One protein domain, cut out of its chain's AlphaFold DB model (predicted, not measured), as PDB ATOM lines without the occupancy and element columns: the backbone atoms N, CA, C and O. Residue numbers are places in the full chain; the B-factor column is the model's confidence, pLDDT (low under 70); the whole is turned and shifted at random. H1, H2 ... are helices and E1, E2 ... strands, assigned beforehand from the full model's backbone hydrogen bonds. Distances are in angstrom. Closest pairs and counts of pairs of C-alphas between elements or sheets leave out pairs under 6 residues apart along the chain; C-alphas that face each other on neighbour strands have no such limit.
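Overview. This is residues 7 to 147 of the 148 residues of an uncharacterized protein of [Clostridium] paradoxum JW-YL-7 = DSM 7308 (UniProt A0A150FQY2). A long, nearly straight helix, H6, runs as an arm from a head of five shorter helices, H1 to H5, to a small strand hairpin, E1 and E2, at its far end. In the head the helices mostly cross, and residues 110 to 132 of H6 stick out free. The printed part has 141 residues, with six named helices and then two named strands, which form an antiparallel sheet, order E1 - E2; the class is mostly helix. It is extended, with a radius of gyration of the C-alphas of 22.5 A and spans of 74 by 38 by 26 A.

Along the chain. Look first at E1, residues 137 to 140, 9.9 A, and E2, residues 143 to 146, 10.0 A, ending at C-alpha 146 (220.202, 173.372, 302.921). Find C-alpha 98 at (196.451, 207.913, 348.736); from there H6 runs 57.1 A to residue 136. H1, residues 7 to 22, 22.1 A, begins at (210.322, 203.619, 351.689). Then come H2, 37 to 50, 19.8 A; H3, 55 to 65, 15.2 A; H4, 74 to 80, 9.9 A; and H5, 84 to 96, 18.2 A.

Arrangement. In the hairpin E1 and E2, N 138 and O 145 are within hydrogen-bond range at 2.8 A. H6 touches H1 with residues 101 to 105 alone, closest C-alphas Ile 14 and Ile 101, 5.8 A, at a steep tilt of 65 degrees. H1 touches H5, about perpendicular at 74 degrees, closest C-alphas Thr 9 and Val 90, 4.9 A. H1 touches H4, closest C-alphas Thr 16 and Ile 76, 5.8 A. H2 and H3 form a helical hairpin, closest C-alphas Ala 48 and Leu 62, 5.6 A. In H1 to H6 every O i to N i+4 pair is within hydrogen-bond range.

Size, cuts and confidence. The two C-alphas farthest apart, Thr 51 and Lys 142, are 75.5 A apart. The printed part has no cut; the link from H1 to H2, residues 23 to 36, is long. Model pLDDT is under 70 at residues 31 to 32, 35 and 134 to 147.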
ATOM      1  N   GLU A   7     210.215 204.469 352.872       91.62
ATOM      2  CA  GLU A   7     210.322 203.619 351.689       91.62
ATOM      3  C   GLU A   7     209.639 202.261 351.886       91.62
ATOM      4  O   GLU A   7     208.766 201.903 351.102       91.62
ATOM      5  N   ASN A   8     209.923 201.557 352.987       92.44
ATOM      6  CA  ASN A   8     209.323 200.244 353.253       92.44
ATOM      7  C   ASN A   8     207.805 200.332 353.453       92.44
ATOM      8  O   ASN A   8     207.057 199.478 352.978       92.44
ATOM      9  N   THR A   9     207.335 201.370 354.151       93.69
ATOM     10  CA  THR A   9     205.895 201.583 354.382       93.69
ATOM     11  C   THR A   9     205.163 201.974 353.101       93.69
ATOM     12  O   THR A   9     204.055 201.492 352.868       93.69
ATOM     13  N   ARG A  10     205.790 202.786 352.239       94.75
ATOM     14  CA  ARG A  10     205.274 203.116 350.905       94.75
ATOM     15  C   ARG A  10     205.219 201.878 350.014       94.75
ATOM     16  O   ARG A  10     204.177 201.612 349.423       94.75
ATOM     17  N   TYR A  11     206.291 201.092 349.975       93.88
ATOM     18  CA  TYR A  11     206.345 199.839 349.226       93.88
ATOM     19  C   TYR A  11     205.233 198.877 349.660       93.88
ATOM     20  O   TYR A  11     204.454 198.420 348.828       93.88
ATOM     21  N   ALA A  12     205.085 198.643 350.968       94.38
ATOM     22  CA  ALA A  12     204.026 197.792 351.504       94.38
ATOM     23  C   ALA A  12     202.620 198.328 351.171       94.38
ATOM     24  O   ALA A  12     201.728 197.554 350.819       94.38
ATOM     25  N   ALA A  13     202.418 199.648 351.215       95.19
ATOM     26  CA  ALA A  13     201.160 200.272 350.812       95.19
ATOM     27  C   ALA A  13     200.838 200.011 349.329       95.19
ATOM     28  O   ALA A  13     199.735 199.568 349.005       95.19
ATOM     29  N   ILE A  14     201.805 200.222 348.434       94.62
ATOM     30  CA  ILE A  14     201.655 199.977 346.991       94.62
ATOM     31  C   ILE A  14     201.401 198.499 346.716       94.62
ATOM     32  O   ILE A  14     200.489 198.174 345.953       94.62
ATOM     33  N   ALA A  15     202.159 197.608 347.356       93.62
ATOM     34  CA  ALA A  15     201.984 196.167 347.232       93.62
ATOM     35  C   ALA A  15     200.563 195.761 347.641       93.62
ATOM     36  O   ALA A  15     199.883 195.057 346.895       93.62
ATOM     37  N   THR A  16     200.056 196.280 348.763       94.06
ATOM     38  CA  THR A  16     198.691 196.005 349.240       94.06
ATOM     39  C   THR A  16     197.642 196.339 348.177       94.06
ATOM     40  O   THR A  16     196.813 195.496 347.827       94.06
ATOM     41  N   ILE A  17     197.691 197.557 347.631       94.25
ATOM     42  CA  ILE A  17     196.720 198.019 346.630       94.25
ATOM     43  C   ILE A  17     196.883 197.264 345.305       94.25
ATOM     44  O   ILE A  17     195.889 196.862 344.703       94.25
ATOM     45  N   THR A  18     198.119 197.020 344.869       92.38
ATOM     46  CA  THR A  18     198.422 196.299 343.621       92.38
ATOM     47  C   THR A  18     197.898 194.868 343.655       92.38
ATOM     48  O   THR A  18     197.311 194.395 342.679       92.38
ATOM     49  N   ASN A  19     198.060 194.186 344.787       91.38
ATOM     50  CA  ASN A  19     197.541 192.840 344.998       91.38
ATOM     51  C   ASN A  19     196.016 192.814 344.985       91.38
ATOM     52  O   ASN A  19     195.420 192.043 344.238       91.38
ATOM     53  N   LEU A  20     195.387 193.707 345.752       91.00
ATOM     54  CA  LEU A  20     193.933 193.827 345.803       91.00
ATOM     55  C   LEU A  20     193.331 194.104 344.426       91.00
ATOM     56  O   LEU A  20     192.369 193.452 344.032       91.00
ATOM     57  N   TRP A  21     193.940 195.010 343.665       89.50
ATOM     58  CA  TRP A  21     193.548 195.282 342.287       89.50
ATOM     59  C   TRP A  21     193.684 194.036 341.402       89.50
ATOM     60  O   TRP A  21     192.819 193.746 340.578       89.50
ATOM     61  N   SER A  22     194.781 193.292 341.541       87.31
ATOM     62  CA  SER A  22     195.033 192.086 340.740       87.31
ATOM     63  C   SER A  22     194.030 190.966 341.022       87.31
ATOM     64  O   SER A  22     193.779 190.157 340.137       87.31
ATOM     65  N   CYS A  23     193.417 190.954 342.205       87.88
ATOM     66  CA  CYS A  23     192.351 190.021 342.560       87.88
ATOM     67  C   CYS A  23     190.944 190.469 342.130       87.88
ATOM     68  O   CYS A  23     189.984 189.745 342.399       87.88
ATOM     69  N   MET A  24     190.787 191.652 341.524       86.50
ATOM     70  CA  MET A  24     189.483 192.113 341.045       86.50
ATOM     71  C   MET A  24     188.990 191.248 339.882       86.50
ATOM     72  O   MET A  24     189.755 190.872 338.995       86.50
ATOM     73  N   ASP A  25     187.691 190.967 339.890       82.31
ATOM     74  CA  ASP A  25     186.993 190.235 338.835       82.31
ATOM     75  C   ASP A  25     186.723 191.184 337.651       82.31
ATOM     76  O   ASP A  25     185.696 191.866 337.596       82.31
ATOM     77  N   TRP A  26     187.705 191.301 336.750       81.56
ATOM     78  CA  TRP A  26     187.659 192.223 335.604       81.56
ATOM     79  C   TRP A  26     186.555 191.875 334.602       81.56
ATOM     80  O   TRP A  26     186.042 192.781 333.948       81.56
ATOM     81  N   ASP A  27     186.128 190.613 334.545       78.88
ATOM     82  CA  ASP A  27     185.087 190.137 333.626       78.88
ATOM     83  C   ASP A  27     183.705 190.723 333.956       78.88
ATOM     84  O   ASP A  27     182.836 190.835 333.093       78.88
ATOM     85  N   LYS A  28     183.494 191.148 335.206       76.12
ATOM     86  CA  LYS A  28     182.251 191.793 335.651       76.12
ATOM     87  C   LYS A  28     182.213 193.305 335.440       76.12
ATOM     88  O   LYS A  28     181.190 193.936 335.721       76.12
ATOM     89  N   ILE A  29     183.321 193.921 335.041       76.38
ATOM     90  CA  ILE A  29     183.413 195.377 334.923       76.38
ATOM     91  C   ILE A  29     182.994 195.774 333.504       76.38
ATOM     92  O   ILE A  29     183.684 195.462 332.541       76.38
ATOM     93  N   ASP A  30     181.863 196.486 333.377       74.25
ATOM     94  CA  ASP A  30     181.394 197.045 332.094       74.25
ATOM     95  C   ASP A  30     182.516 197.876 331.445       74.25
ATOM     96  O   ASP A  30     183.148 198.709 332.107       74.25
ATOM     97  N   SER A  31     182.745 197.679 330.145       67.94
ATOM     98  CA  SER A  31     183.757 198.382 329.349       67.94
ATOM     99  C   SER A  31     183.645 199.909 329.448       67.94
ATOM    100  O   SER A  31     184.663 200.601 329.420       67.94
ATOM    101  N   ARG A  32     182.439 200.450 329.670       68.19
ATOM    102  CA  ARG A  32     182.205 201.890 329.904       68.19
ATOM    103  C   ARG A  32     182.715 202.385 331.261       68.19
ATOM    104  O   ARG A  32     183.041 203.561 331.402       68.19
ATOM    105  N   ARG A  33     182.819 201.504 332.258       73.44
ATOM    106  CA  ARG A  33     183.292 201.816 333.618       73.44
ATOM    107  C   ARG A  33     184.814 201.744 333.746       73.44
ATOM    108  O   ARG A  33     185.374 202.308 334.683       73.44
ATOM    109  N   VAL A  34     185.493 201.112 332.790       70.44
ATOM    110  CA  VAL A  34     186.954 200.925 332.793       70.44
ATOM    111  C   VAL A  34     187.711 202.257 332.827       70.44
ATOM    112  O   VAL A  34     188.742 202.349 333.486       70.44
ATOM    113  N   ALA A  35     187.196 203.313 332.191       68.81
ATOM    114  CA  ALA A  35     187.841 204.629 332.214       68.81
ATOM    115  C   ALA A  35     187.803 205.290 333.609       68.81
ATOM    116  O   ALA A  35     188.774 205.929 334.009       68.81
ATOM    117  N   GLY A  36     186.714 205.099 334.364       83.81
ATOM    118  CA  GLY A  36     186.508 205.691 335.694       83.81
ATOM    119  C   GLY A  36     186.905 204.792 336.869       83.81
ATOM    120  O   GLY A  36     186.856 205.223 338.021       83.81
ATOM    121  N   ILE A  37     187.308 203.543 336.608       86.81
ATOM    122  CA  ILE A  37     187.586 202.561 337.666       86.81
ATOM    123  C   ILE A  37     188.741 202.999 338.577       86.81
ATOM    124  O   ILE A  37     188.724 202.712 339.771       86.81
ATOM    125  N   TRP A  38     189.710 203.752 338.048       89.12
ATOM    126  CA  TRP A  38     190.818 204.305 338.830       89.12
ATOM    127  C   TRP A  38     190.338 205.282 339.904       89.12
ATOM    128  O   TRP A  38     190.730 205.152 341.067       89.12
ATOM    129  N   ASP A  39     189.459 206.217 339.548       89.88
ATOM    130  CA  ASP A  39     188.919 207.207 340.485       89.88
ATOM    131  C   ASP A  39     187.966 206.558 341.492       89.88
ATOM    132  O   ASP A  39     187.966 206.883 342.686       89.88
ATOM    133  N   GLU A  40     187.197 205.569 341.032       90.94
ATOM    134  CA  GLU A  40     186.313 204.789 341.888       90.94
ATOM    135  C   GLU A  40     187.104 203.999 342.943       90.94
ATOM    136  O   GLU A  40     186.790 204.053 344.137       90.94
ATOM    137  N   VAL A  41     188.154 203.285 342.527       91.50
ATOM    138  CA  VAL A  41     189.019 202.537 343.444       91.50
ATOM    139  C   VAL A  41     189.752 203.492 344.379       91.50
ATOM    140  O   VAL A  41     189.749 203.250 345.582       91.50
ATOM    141  N   THR A  42     190.284 204.610 343.884       93.44
ATOM    142  CA  THR A  42     190.930 205.640 344.720       93.44
ATOM    143  C   THR A  42     189.996 206.121 345.835       93.44
ATOM    144  O   THR A  42     190.375 206.163 347.010       93.44
ATOM    145  N   SER A  43     188.738 206.405 345.491       93.12
ATOM    146  CA  SER A  43     187.712 206.817 346.453       93.12
ATOM    147  C   SER A  43     187.419 205.722 347.485       93.12
ATOM    148  O   SER A  43     187.316 205.999 348.684       93.12
ATOM    149  N   LYS A  44     187.346 204.457 347.052       94.25
ATOM    150  CA  LYS A  44     187.145 203.298 347.939       94.25
ATOM    151  C   LYS A  44     188.333 203.047 348.863       94.25
ATOM    152  O   LYS A  44     188.103 202.736 350.033       94.25
ATOM    153  N   VAL A  45     189.564 203.206 348.375       94.69
ATOM    154  CA  VAL A  45     190.799 203.102 349.169       94.69
ATOM    155  C   VAL A  45     190.784 204.154 350.269       94.69
ATOM    156  O   VAL A  45     190.898 203.806 351.444       94.69
ATOM    157  N   LYS A  46     190.547 205.424 349.915       93.62
ATOM    158  CA  LYS A  46     190.482 206.529 350.882       93.62
ATOM    159  C   LYS A  46     189.400 206.295 351.938       93.62
ATOM    160  O   LYS A  46     189.656 206.421 353.137       93.62
ATOM    161  N   ALA A  47     188.203 205.898 351.508       93.00
ATOM    162  CA  ALA A  47     187.093 205.590 352.408       93.00
ATOM    163  C   ALA A  47     187.404 204.408 353.344       93.00
ATOM    164  O   ALA A  47     187.136 204.479 354.543       93.00
ATOM    165  N   ALA A  48     187.989 203.321 352.832       94.00
ATOM    166  CA  ALA A  48     188.380 202.180 353.655       94.00
ATOM    167  C   ALA A  48     189.437 202.585 354.690       94.00
ATOM    168  O   ALA A  48     189.243 202.330 355.878       94.00
ATOM    169  N   ALA A  49     190.488 203.285 354.257       92.81
ATOM    170  CA  ALA A  49     191.606 203.693 355.103       92.81
ATOM    171  C   ALA A  49     191.184 204.662 356.219       92.81
ATOM    172  O   ALA A  49     191.700 204.594 357.328       92.81
ATOM    173  N   THR A  50     190.205 205.533 355.966       91.50
ATOM    174  CA  THR A  50     189.739 206.522 356.958       91.50
ATOM    175  C   THR A  50     188.919 205.882 358.086       91.50
ATOM    176  O   THR A  50     188.890 206.389 359.202       91.50
ATOM    177  N   THR A  51     188.273 204.741 357.831       89.88
ATOM    178  CA  THR A  51     187.312 204.121 358.767       89.88
ATOM    179  C   THR A  51     187.918 203.059 359.688       89.88
ATOM    180  O   THR A  51     187.179 202.344 360.373       89.88
ATOM    181  N   THR A  52     189.235 202.858 359.670       91.62
ATOM    182  CA  THR A  52     189.911 201.867 360.518       91.62
ATOM    183  C   THR A  52     191.378 202.224 360.730       91.62
ATOM    184  O   THR A  52     192.024 202.782 359.853       91.62
ATOM    185  N   ASN A  53     191.908 201.863 361.897       89.88
ATOM    186  CA  ASN A  53     193.339 201.932 362.212       89.88
ATOM    187  C   ASN A  53     193.992 200.540 362.273       89.88
ATOM    188  O   ASN A  53     195.163 200.428 362.619       89.88
ATOM    189  N   ASN A  54     193.229 199.487 361.974       93.88
ATOM    190  CA  ASN A  54     193.701 198.110 361.903       93.88
ATOM    191  C   ASN A  54     193.813 197.688 360.428       93.88
ATOM    192  O   ASN A  54     192.873 197.908 359.652       93.88
ATOM    193  N   TYR A  55     194.976 197.146 360.058       94.81
ATOM    194  CA  TYR A  55     195.359 196.871 358.672       94.81
ATOM    195  C   TYR A  55     194.554 195.718 358.071       94.81
ATOM    196  O   TYR A  55     194.056 195.833 356.954       94.81
ATOM    197  N   GLU A  56     194.317 194.657 358.830       93.62
ATOM    198  CA  GLU A  56     193.527 193.501 358.408       93.62
ATOM    199  C   GLU A  56     192.094 193.923 358.066       93.62
ATOM    200  O   GLU A  56     191.583 193.629 356.985       93.62
ATOM    201  N   LYS A  57     191.475 194.725 358.941       94.06
ATOM    202  CA  LYS A  57     190.149 195.312 358.709       94.06
ATOM    203  C   LYS A  57     190.138 196.252 357.509       94.06
ATOM    204  O   LYS A  57     189.112 196.362 356.841       94.06
ATOM    205  N   PHE A  58     191.229 196.969 357.248       95.62
ATOM    206  CA  PHE A  58     191.339 197.805 356.051       95.62
ATOM    207  C   PHE A  58     191.326 196.946 354.790       95.62
ATOM    208  O   PHE A  58     190.511 197.205 353.905       95.62
ATOM    209  N   VAL A  59     192.171 195.914 354.740       94.19
ATOM    210  CA  VAL A  59     192.260 194.981 353.611       94.19
ATOM    211  C   VAL A  59     190.907 194.317 353.366       94.19
ATOM    212  O   VAL A  59     190.419 194.327 352.239       94.19
ATOM    213  N   GLU A  60     190.247 193.827 354.416       92.25
ATOM    214  CA  GLU A  60     188.926 193.204 354.324       92.25
ATOM    215  C   GLU A  60     187.857 194.177 353.799       92.25
ATOM    216  O   GLU A  60     187.109 193.863 352.868       92.25
ATOM    217  N   LYS A  61     187.782 195.389 354.368       93.38
ATOM    218  CA  LYS A  61     186.827 196.419 353.932       93.38
ATOM    219  C   LYS A  61     187.058 196.819 352.484       93.38
ATOM    220  O   LYS A  61     186.090 197.007 351.746       93.38
ATOM    221  N   LEU A  62     188.319 196.997 352.095       93.62
ATOM    222  CA  LEU A  62     188.667 197.369 350.738       93.62
ATOM    223  C   LEU A  62     188.290 196.239 349.783       93.62
ATOM    224  O   LEU A  62     187.518 196.507 348.869       93.62
ATOM    225  N   ALA A  63     188.705 194.997 350.053       91.56
ATOM    226  CA  ALA A  63     188.366 193.819 349.253       91.56
ATOM    227  C   ALA A  63     186.857 193.714 348.983       91.56
ATOM    228  O   ALA A  63     186.448 193.603 347.829       91.56
ATOM    229  N   ARG A  64     186.016 193.879 350.014       90.06
ATOM    230  CA  ARG A  64     184.549 193.904 349.858       90.06
ATOM    231  C   ARG A  64     184.064 195.047 348.959       90.06
ATOM    232  O   ARG A  64     183.168 194.853 348.148       90.06
ATOM    233  N   LYS A  65     184.642 196.248 349.082       90.06
ATOM    234  CA  LYS A  65     184.258 197.418 348.267       90.06
ATOM    235  C   LYS A  65     184.620 197.265 346.789       90.06
ATOM    236  O   LYS A  65     183.950 197.871 345.953       90.06
ATOM    237  N   ILE A  66     185.673 196.518 346.467       88.62
ATOM    238  CA  ILE A  66     186.126 196.274 345.086       88.62
ATOM    239  C   ILE A  66     185.728 194.884 344.551       88.62
ATOM    240  O   ILE A  66     186.246 194.474 343.521       88.62
ATOM    241  N   ASP A  67     184.796 194.192 345.220       86.06
ATOM    242  CA  ASP A  67     184.278 192.853 344.865       86.06
ATOM    243  C   ASP A  67     185.360 191.761 344.722       86.06
ATOM    244  O   ASP A  67     185.275 190.857 343.891       86.06
ATOM    245  N   VAL A  68     186.401 191.821 345.556       86.19
ATOM    246  CA  VAL A  68     187.431 190.777 345.626       86.19
ATOM    247  C   VAL A  68     186.935 189.632 346.505       86.19
ATOM    248  O   VAL A  68     186.768 189.785 347.715       86.19
ATOM    249  N   ARG A  69     186.723 188.460 345.893       75.25
ATOM    250  CA  ARG A  69     186.181 187.269 346.574       75.25
ATOM    251  C   ARG A  69     187.226 186.428 347.302       75.25
ATOM    252  O   ARG A  69     186.891 185.735 348.257       75.25
ATOM    253  N   SER A  70     188.477 186.447 346.847       76.81
ATOM    254  CA  SER A  70     189.548 185.637 347.430       76.81
ATOM    255  C   SER A  70     190.870 186.387 347.380       76.81
ATOM    256  O   SER A  70     191.313 186.810 346.315       76.81
ATOM    257  N   LEU A  71     191.502 186.531 348.544       77.12
ATOM    258  CA  LEU A  71     192.847 187.072 348.677       77.12
ATOM    259  C   LEU A  71     193.823 185.901 348.725       77.12
ATOM    260  O   LEU A  71     193.901 185.190 349.723       77.12
ATOM    261  N   LYS A  72     194.556 185.690 347.632       73.50
ATOM    262  CA  LYS A  72     195.634 184.688 347.548       73.50
ATOM    263  C   LYS A  72     197.009 185.348 347.416       73.50
ATOM    264  O   LYS A  72     197.916 184.797 346.803       73.50
ATOM    265  N   CYS A  73     197.154 186.549 347.962       80.38
ATOM    266  CA  CYS A  73     198.354 187.358 347.795       80.38
ATOM    267  C   CYS A  73     199.309 187.152 348.969       80.38
ATOM    268  O   CYS A  73     199.031 187.590 350.085       80.38
ATOM    269  N   ARG A  74     200.450 186.510 348.696       86.75
ATOM    270  CA  ARG A  74     201.518 186.269 349.676       86.75
ATOM    271  C   ARG A  74     201.977 187.560 350.356       86.75
ATOM    272  O   ARG A  74     202.038 187.604 351.574       86.75
ATOM    273  N   GLU A  75     202.190 188.618 349.582       87.69
ATOM    274  CA  GLU A  75     202.688 189.908 350.080       87.69
ATOM    275  C   GLU A  75     201.736 190.557 351.099       87.69
ATOM    276  O   GLU A  75     202.182 191.162 352.069       87.69
ATOM    277  N   ILE A  76     200.415 190.393 350.935       89.88
ATOM    278  CA  ILE A  76     199.442 190.872 351.930       89.88
ATOM    279  C   ILE A  76     199.606 190.093 353.237       89.88
ATOM    280  O   ILE A  76     199.618 190.709 354.300       89.88
ATOM    281  N   ASN A  77     199.764 188.769 353.167       89.38
ATOM    282  CA  ASN A  77     199.987 187.938 354.351       89.38
ATOM    283  C   ASN A  77     201.313 188.276 355.042       89.38
ATOM    284  O   ASN A  77     201.361 188.320 356.268       89.38
ATOM    285  N   ASP A  78     202.362 188.565 354.270       91.25
ATOM    286  CA  ASP A  78     203.650 188.996 354.813       91.25
ATOM    287  C   ASP A  78     203.483 190.291 355.629       91.25
ATOM    288  O   ASP A  78     203.973 190.369 356.751       91.25
ATOM    289  N   ILE A  79     202.697 191.262 355.140       91.75
ATOM    290  CA  ILE A  79     202.396 192.506 355.875       91.75
ATOM    291  C   ILE A  79     201.512 192.253 357.109       91.75
ATOM    292  O   ILE A  79     201.716 192.891 358.140       91.75
ATOM    293  N   ILE A  80     200.540 191.333 357.042       91.44
ATOM    294  CA  ILE A  80     199.694 190.962 358.199       91.44
ATOM    295  C   ILE A  80     200.549 190.412 359.354       91.44
ATOM    296  O   ILE A  80     200.271 190.702 360.521       91.44
ATOM    297  N   ASN A  81     201.601 189.663 359.020       92.69
ATOM    298  CA  ASN A  81     202.523 189.049 359.976       92.69
ATOM    299  C   ASN A  81     203.612 190.005 360.506       92.69
ATOM    300  O   ASN A  81     204.398 189.611 361.369       92.69
ATOM    301  N   GLU A  82     203.685 191.244 360.015       94.19
ATOM    302  CA  GLU A  82     204.578 192.276 360.555       94.19
ATOM    303  C   GLU A  82     204.015 192.904 361.846       94.19
ATOM    304  O   GLU A  82     202.897 192.621 362.290       94.19
ATOM    305  N   THR A  83     204.806 193.774 362.483       94.38
ATOM    306  CA  THR A  83     204.416 194.419 363.745       94.38
ATOM    307  C   THR A  83     203.190 195.319 363.602       94.38
ATOM    308  O   THR A  83     202.932 195.909 362.549       94.38
ATOM    309  N   GLU A  84     202.445 195.494 364.697       93.81
ATOM    310  CA  GLU A  84     201.318 196.434 364.746       93.81
ATOM    311  C   GLU A  84     201.752 197.869 364.423       93.81
ATOM    312  O   GLU A  84     201.023 198.607 363.759       93.81
ATOM    313  N   GLU A  85     202.949 198.274 364.849       93.56
ATOM    314  CA  GLU A  85     203.527 199.580 364.533       93.56
ATOM    315  C   GLU A  85     203.749 199.742 363.027       93.56
ATOM    316  O   GLU A  85     203.381 200.777 362.461       93.56
ATOM    317  N   PHE A  86     204.293 198.718 362.362       94.44
ATOM    318  CA  PHE A  86     204.497 198.737 360.917       94.44
ATOM    319  C   PHE A  86     203.159 198.796 360.175       94.44
ATOM    320  O   PHE A  86     202.961 199.665 359.324       94.44
ATOM    321  N   LYS A  87     202.193 197.955 360.558       94.69
ATOM    322  CA  LYS A  87     200.841 197.939 359.977       94.69
ATOM    323  C   LYS A  87     200.129 199.288 360.114       94.69
ATOM    324  O   LYS A  87     199.536 199.786 359.153       94.69
ATOM    325  N   LYS A  88     200.239 199.939 361.277       94.88
ATOM    326  CA  LYS A  88     199.721 201.301 361.494       94.88
ATOM    327  C   LYS A  88     200.433 202.334 360.622       94.88
ATOM    328  O   LYS A  88     199.771 203.228 360.094       94.88
ATOM    329  N   ALA A  89     201.749 202.217 360.447       94.50
ATOM    330  CA  ALA A  89     202.520 203.110 359.586       94.50
ATOM    331  C   ALA A  89     202.124 202.963 358.105       94.50
ATOM    332  O   ALA A  89     201.926 203.972 357.430       94.50
ATOM    333  N   VAL A  90     201.904 201.733 357.626       95.12
ATOM    334  CA  VAL A  90     201.374 201.460 356.278       95.12
ATOM    335  C   VAL A  90     199.994 202.095 356.095       95.12
ATOM    336  O   VAL A  90     199.761 202.793 355.112       95.12
ATOM    337  N   LEU A  91     199.079 201.939 357.057       95.38
ATOM    338  CA  LEU A  91     197.764 202.587 356.974       95.38
ATOM    339  C   LEU A  91     197.834 204.112 357.003       95.38
ATOM    340  O   LEU A  91     197.067 204.782 356.309       95.38
ATOM    341  N   LYS A  92     198.730 204.675 357.815       94.88
ATOM    342  CA  LYS A  92     198.974 206.117 357.839       94.88
ATOM    343  C   LYS A  92     199.448 206.600 356.466       94.88
ATOM    344  O   LYS A  92     198.840 207.523 355.932       94.88
ATOM    345  N   MET A  93     200.412 205.903 355.864       95.00
ATOM    346  CA  MET A  93     200.903 206.167 354.509       95.00
ATOM    347  C   MET A  93     199.770 206.128 353.473       95.00
ATOM    348  O   MET A  93     199.616 207.062 352.692       95.00
ATOM    349  N   ILE A  94     198.912 205.102 353.516       95.00
ATOM    350  CA  ILE A  94     197.756 204.986 352.611       95.00
ATOM    351  C   ILE A  94     196.799 206.171 352.752       95.00
ATOM    352  O   ILE A  94     196.277 206.642 351.744       95.00
ATOM    353  N   ARG A  95     196.553 206.665 353.971       93.81
ATOM    354  CA  ARG A  95     195.657 207.810 354.205       93.81
ATOM    355  C   ARG A  95     196.247 209.138 353.753       93.81
ATOM    356  O   ARG A  95     195.528 209.945 353.173       93.81
ATOM    357  N   GLU A  96     197.516 209.370 354.062       94.38
ATOM    358  CA  GLU A  96     198.186 210.648 353.802       94.38
ATOM    359  C   GLU A  96     198.570 210.790 352.326       94.38
ATOM    360  O   GLU A  96     198.424 211.864 351.751       94.38
ATOM    361  N   GLU A  97     198.983 209.693 351.688       94.88
ATOM    362  CA  GLU A  97     199.518 209.692 350.326       94.88
ATOM    363  C   GLU A  97     198.664 208.867 349.346       94.88
ATOM    364  O   GLU A  97     199.185 208.336 348.365       94.88
ATOM    365  N   THR A  98     197.340 208.764 349.563       94.06
ATOM    366  CA  THR A  98     196.451 207.913 348.736       94.06
ATOM    367  C   THR A  98     196.635 208.154 347.237       94.06
ATOM    368  O   THR A  98     196.777 207.203 346.474       94.06
ATOM    369  N   LEU A  99     196.643 209.422 346.808       93.44
ATOM    370  CA  LEU A  99     196.785 209.780 345.394       93.44
ATOM    371  C   LEU A  99     198.156 209.377 344.842       93.44
ATOM    372  O   LEU A  99     198.224 208.808 343.758       93.44
ATOM    373  N   GLY A 100     199.230 209.617 345.599       93.31
ATOM    374  CA  GLY A 100     200.587 209.239 345.200       93.31
ATOM    375  C   GLY A 100     200.735 207.727 345.039       93.31
ATOM    376  O   GLY A 100     201.238 207.260 344.022       93.31
ATOM    377  N   ILE A 101     200.198 206.959 345.990       94.88
ATOM    378  CA  ILE A 101     200.181 205.493 345.925       94.88
ATOM    379  C   ILE A 101     199.390 205.013 344.706       94.88
ATOM    380  O   ILE A 101     199.860 204.145 343.978       94.88
ATOM    381  N   MET A 102     198.209 205.579 344.444       93.94
ATOM    382  CA  MET A 102     197.387 205.178 343.296       93.94
ATOM    383  C   MET A 102     198.054 205.494 341.952       93.94
ATOM    384  O   MET A 102     197.967 204.682 341.029       93.94
ATOM    385  N   LEU A 103     198.745 206.633 341.840       93.44
ATOM    386  CA  LEU A 103     199.525 206.975 340.648       93.44
ATOM    387  C   LEU A 103     200.672 205.987 340.425       93.44
ATOM    388  O   LEU A 103     200.863 205.536 339.299       93.44
ATOM    389  N   GLU A 104     201.378 205.587 341.482       93.31
ATOM    390  CA  GLU A 104     202.429 204.569 341.379       93.31
ATOM    391  C   GLU A 104     201.872 203.192 341.018       93.31
ATOM    392  O   GLU A 104     202.426 202.520 340.154       93.31
ATOM    393  N   VAL A 105     200.736 202.782 341.589       93.12
ATOM    394  CA  VAL A 105     200.053 201.536 341.194       93.12
ATOM    395  C   VAL A 105     199.693 201.567 339.705       93.12
ATOM    396  O   VAL A 105     199.891 200.577 338.995       93.12
ATOM    397  N   ARG A 106     199.186 202.703 339.212       91.62
ATOM    398  CA  ARG A 106     198.846 202.888 337.796       91.62
ATOM    399  C   ARG A 106     200.081 202.823 336.903       91.62
ATOM    400  O   ARG A 106     200.057 202.085 335.918       91.62
ATOM    401  N   LEU A 107     201.144 203.537 337.263       91.56
ATOM    402  CA  LEU A 107     202.405 203.547 336.523       91.56
ATOM    403  C   LEU A 107     203.035 202.150 336.485       91.56
ATOM    404  O   LEU A 107     203.360 201.650 335.413       91.56
ATOM    405  N   ASN A 108     203.108 201.467 337.631       91.06
ATOM    406  CA  ASN A 108     203.615 200.100 337.720       91.06
ATOM    407  C   ASN A 108     202.830 199.156 336.806       91.06
ATOM    408  O   ASN A 108     203.413 198.290 336.162       91.06
ATOM    409  N   ARG A 109     201.510 199.334 336.685       87.88
ATOM    410  CA  ARG A 109     200.707 198.535 335.750       87.88
ATOM    411  C   ARG A 109     200.986 198.836 334.284       87.88
ATOM    412  O   ARG A 109     200.957 197.894 333.493       87.88
ATOM    413  N   GLN A 110     201.231 200.094 333.926       89.12
ATOM    414  CA  GLN A 110     201.630 200.468 332.566       89.12
ATOM    415  C   GLN A 110     202.978 199.836 332.214       89.12
ATOM    416  O   GLN A 110     203.053 199.088 331.246       89.12
ATOM    417  N   ILE A 111     203.975 199.987 333.090       89.50
ATOM    418  CA  ILE A 111     205.304 199.378 332.933       89.50
ATOM    419  C   ILE A 111     205.192 197.855 332.775       89.50
ATOM    420  O   ILE A 111     205.750 197.270 331.852       89.50
ATOM    421  N   GLN A 112     204.423 197.185 333.639       87.50
ATOM    422  CA  GLN A 112     204.241 195.732 333.558       87.50
ATOM    423  C   GLN A 112     203.515 195.288 332.285       87.50
ATOM    424  O   GLN A 112     203.691 194.158 331.834       87.50
ATOM    425  N   ARG A 113     202.663 196.140 331.710       88.44
ATOM    426  CA  ARG A 113     202.021 195.868 330.426       88.44
ATOM    427  C   ARG A 113     203.028 195.989 329.284       88.44
ATOM    428  O   ARG A 113     203.126 195.045 328.511       88.44
ATOM    429  N   GLU A 114     203.789 197.075 329.239       89.69
ATOM    430  CA  GLU A 114     204.815 197.324 328.217       89.69
ATOM    431  C   GLU A 114     205.887 196.226 328.212       89.69
ATOM    432  O   GLU A 114     206.219 195.681 327.162       89.69
ATOM    433  N   ILE A 115     206.363 195.806 329.391       89.94
ATOM    434  CA  ILE A 115     207.318 194.693 329.516       89.94
ATOM    435  C   ILE A 115     206.741 193.400 328.924       89.94
ATOM    436  O   ILE A 115     207.447 192.679 328.222       89.94
ATOM    437  N   ARG A 116     205.464 193.093 329.198       88.50
ATOM    438  CA  ARG A 116     204.807 191.893 328.653       88.50
ATOM    439  C   ARG A 116     204.633 191.969 327.141       88.50
ATOM    440  O   ARG A 116     204.809 190.950 326.485       88.50
ATOM    441  N   GLU A 117     204.275 193.132 326.608       90.56
ATOM    442  CA  GLU A 117     204.115 193.343 325.166       90.56
ATOM    443  C   GLU A 117     205.462 193.151 324.447       90.56
ATOM    444  O   GLU A 117     205.551 192.313 323.550       90.56
ATOM    445  N   HIS A 118     206.538 193.775 324.937       88.56
ATOM    446  CA  HIS A 118     207.883 193.588 324.384       88.56
ATOM    447  C   HIS A 118     208.407 192.152 324.496       88.56
ATOM    448  O   HIS A 118     209.070 191.654 323.588       88.56
ATOM    449  N   GLU A 119     208.128 191.458 325.599       89.50
ATOM    450  CA  GLU A 119     208.521 190.055 325.749       89.50
ATOM    451  C   GLU A 119     207.776 189.147 324.759       89.50
ATOM    452  O   GLU A 119     208.365 188.239 324.175       89.50
ATOM    453  N   GLN A 120     206.491 189.414 324.514       90.44
ATOM    454  CA  GLN A 120     205.711 188.680 323.518       90.44
ATOM    455  C   GLN A 120     206.195 188.944 322.090       90.44
ATOM    456  O   GLN A 120     206.188 188.021 321.277       90.44
ATOM    457  N   GLU A 121     206.611 190.171 321.780       91.50
ATOM    458  CA  GLU A 121     207.228 190.519 320.496       91.50
ATOM    459  C   GLU A 121     208.534 189.747 320.290       91.50
ATOM    460  O   GLU A 121     208.645 189.019 319.304       91.50
ATOM    461  N   ARG A 122     209.452 189.775 321.268       88.50
ATOM    462  CA  ARG A 122     210.701 188.991 321.218       88.50
ATOM    463  C   ARG A 122     210.445 187.504 320.986       88.50
ATOM    464  O   ARG A 122     211.073 186.886 320.132       88.50
ATOM    465  N   GLN A 123     209.486 186.921 321.704       89.62
ATOM    466  CA  GLN A 123     209.145 185.504 321.550       89.62
ATOM    467  C   GLN A 123     208.534 185.175 320.181       89.62
ATOM    468  O   GLN A 123     208.720 184.062 319.684       89.62
ATOM    469  N   LYS A 124     207.780 186.101 319.575       90.44
ATOM    470  CA  LYS A 124     207.262 185.932 318.209       90.44
ATOM    471  C   LYS A 124     208.394 185.992 317.191       90.44
ATOM    472  O   LYS A 124     208.491 185.084 316.373       90.44
ATOM    473  N   GLU A 125     209.277 186.981 317.295       88.50
ATOM    474  CA  GLU A 125     210.443 187.120 316.417       88.50
ATOM    475  C   GLU A 125     211.359 185.891 316.487       88.50
ATOM    476  O   GLU A 125     211.752 185.349 315.454       88.50
ATOM    477  N   GLU A 126     211.637 185.378 317.690       87.12
ATOM    478  CA  GLU A 126     212.419 184.150 317.863       87.12
ATOM    479  C   GLU A 126     211.747 182.924 317.234       87.12
ATOM    480  O   GLU A 126     212.426 182.079 316.641       87.12
ATOM    481  N   LYS A 127     210.421 182.795 317.365       88.56
ATOM    482  CA  LYS A 127     209.663 181.700 316.741       88.56
ATOM    483  C   LYS A 127     209.694 181.802 315.222       88.56
ATOM    484  O   LYS A 127     209.990 180.808 314.565       88.56
ATOM    485  N   GLU A 128     209.463 182.988 314.671       88.19
ATOM    486  CA  GLU A 128     209.529 183.230 313.229       88.19
ATOM    487  C   GLU A 128     210.931 182.965 312.670       88.19
ATOM    488  O   GLU A 128     211.069 182.372 311.599       88.19
ATOM    489  N   LEU A 129     211.984 183.355 313.396       83.81
ATOM    490  CA  LEU A 129     213.365 183.088 313.001       83.81
ATOM    491  C   LEU A 129     213.673 181.584 313.027       83.81
ATOM    492  O   LEU A 129     214.261 181.072 312.077       83.81
ATOM    493  N   LYS A 130     213.229 180.860 314.065       82.44
ATOM    494  CA  LYS A 130     213.359 179.393 314.143       82.44
ATOM    495  C   LYS A 130     212.603 178.690 313.019       82.44
ATOM    496  O   LYS A 130     213.135 177.757 312.427       82.44
ATOM    497  N   GLU A 131     211.395 179.137 312.687       81.31
ATOM    498  CA  GLU A 131     210.633 178.584 311.564       81.31
ATOM    499  C   GLU A 131     211.305 178.854 310.213       81.31
ATOM    500  O   GLU A 131     211.359 177.957 309.373       81.31
ATOM    501  N   LYS A 132     211.853 180.058 309.998       80.06
ATOM    502  CA  LYS A 132     212.639 180.381 308.793       80.06
ATOM    503  C   LYS A 132     213.899 179.519 308.698       80.06
ATOM    504  O   LYS A 132     214.165 178.964 307.635       80.06
ATOM    505  N   LEU A 133     214.625 179.351 309.804       71.69
ATOM    506  CA  LEU A 133     215.834 178.528 309.863       71.69
ATOM    507  C   LEU A 133     215.528 177.048 309.587       71.69
ATOM    508  O   LEU A 133     216.219 176.429 308.790       71.69
ATOM    509  N   ASN A 134     214.457 176.504 310.174       67.94
ATOM    510  CA  ASN A 134     214.022 175.121 309.942       67.94
ATOM    511  C   ASN A 134     213.540 174.876 308.504       67.94
ATOM    512  O   ASN A 134     213.646 173.760 308.003       67.94
ATOM    513  N   LYS A 135     212.993 175.898 307.831       69.38
ATOM    514  CA  LYS A 135     212.657 175.814 306.402       69.38
ATOM    515  C   LYS A 135     213.916 175.796 305.535       69.38
ATOM    516  O   LYS A 135     213.970 175.014 304.594       69.38
ATOM    517  N   GLN A 136     214.916 176.612 305.873       60.00
ATOM    518  CA  GLN A 136     216.168 176.733 305.118       60.00
ATOM    519  C   GLN A 136     217.161 175.595 305.372       60.00
ATOM    520  O   GLN A 136     217.946 175.279 304.484       60.00
ATOM    521  N   VAL A 137     217.163 174.981 306.559       57.81
ATOM    522  CA  VAL A 137     218.144 173.956 306.938       57.81
ATOM    523  C   VAL A 137     217.452 172.775 307.625       57.81
ATOM    524  O   VAL A 137     216.906 172.913 308.719       57.81
ATOM    525  N   GLY A 138     217.487 171.599 306.996       60.28
ATOM    526  CA  GLY A 138     217.017 170.332 307.558       60.28
ATOM    527  C   GLY A 138     218.177 169.492 308.091       60.28
ATOM    528  O   GLY A 138     219.114 169.193 307.362       60.28
ATOM    529  N   PHE A 139     218.138 169.076 309.354       61.16
ATOM    530  CA  PHE A 139     219.187 168.230 309.934       61.16
ATOM    531  C   PHE A 139     218.806 166.746 309.827       61.16
ATOM    532  O   PHE A 139     217.729 166.347 310.263       61.16
ATOM    533  N   THR A 140     219.693 165.926 309.259       65.38
ATOM    534  CA  THR A 140     219.546 164.460 309.168       65.38
ATOM    535  C   THR A 140     220.691 163.754 309.896       65.38
ATOM    536  O   THR A 140     221.709 164.376 310.201       65.38
ATOM    537  N   GLU A 141     220.582 162.439 310.123       60.00
ATOM    538  CA  GLU A 141     221.645 161.614 310.736       60.00
ATOM    539  C   GLU A 141     222.992 161.670 309.985       60.00
ATOM    540  O   GLU A 141     224.020 161.264 310.522       60.00
ATOM    541  N   LYS A 142     223.009 162.196 308.750       63.62
ATOM    542  CA  LYS A 142     224.202 162.347 307.904       63.62
ATOM    543  C   LYS A 142     224.719 163.792 307.791       63.62
ATOM    544  O   LYS A 142     225.725 164.000 307.119       63.62
ATOM    545  N   GLY A 143     224.075 164.774 308.436       61.66
ATOM    546  CA  GLY A 143     224.468 166.193 308.407       61.66
ATOM    547  C   GLY A 143     223.319 167.163 308.096       61.66
ATOM    548  O   GLY A 143     222.158 166.762 307.976       61.66
ATOM    549  N   ALA A 144     223.645 168.455 307.988       65.88
ATOM    550  CA  ALA A 144     222.704 169.525 307.648       65.88
ATOM    551  C   ALA A 144     222.494 169.622 306.125       65.88
ATOM    552  O   ALA A 144     223.461 169.671 305.368       65.88
ATOM    553  N   ILE A 145     221.237 169.668 305.688       64.94
ATOM    554  CA  ILE A 145     220.795 169.849 304.302       64.94
ATOM    555  C   ILE A 145     220.253 171.270 304.184       64.94
ATOM    556  O   ILE A 145     219.374 171.647 304.954       64.94
ATOM    557  N   ILE A 146     220.766 172.059 303.245       64.94
ATOM    558  CA  ILE A 146     220.202 173.372 302.921       64.94
ATOM    559  C   ILE A 146     219.102 173.143 301.884       64.94
ATOM    560  O   ILE A 146     219.364 172.545 300.842       64.94
ATOM    561  N   ASN A 147     217.879 173.566 302.191       62.47
ATOM    562  CA  ASN A 147     216.755 173.494 301.264       62.47
ATOM    563  C   ASN A 147     216.711 174.812 300.470       62.47
ATOM    564  O   ASN A 147     216.474 175.863 301.068       62.47
TER     565      ASN A 147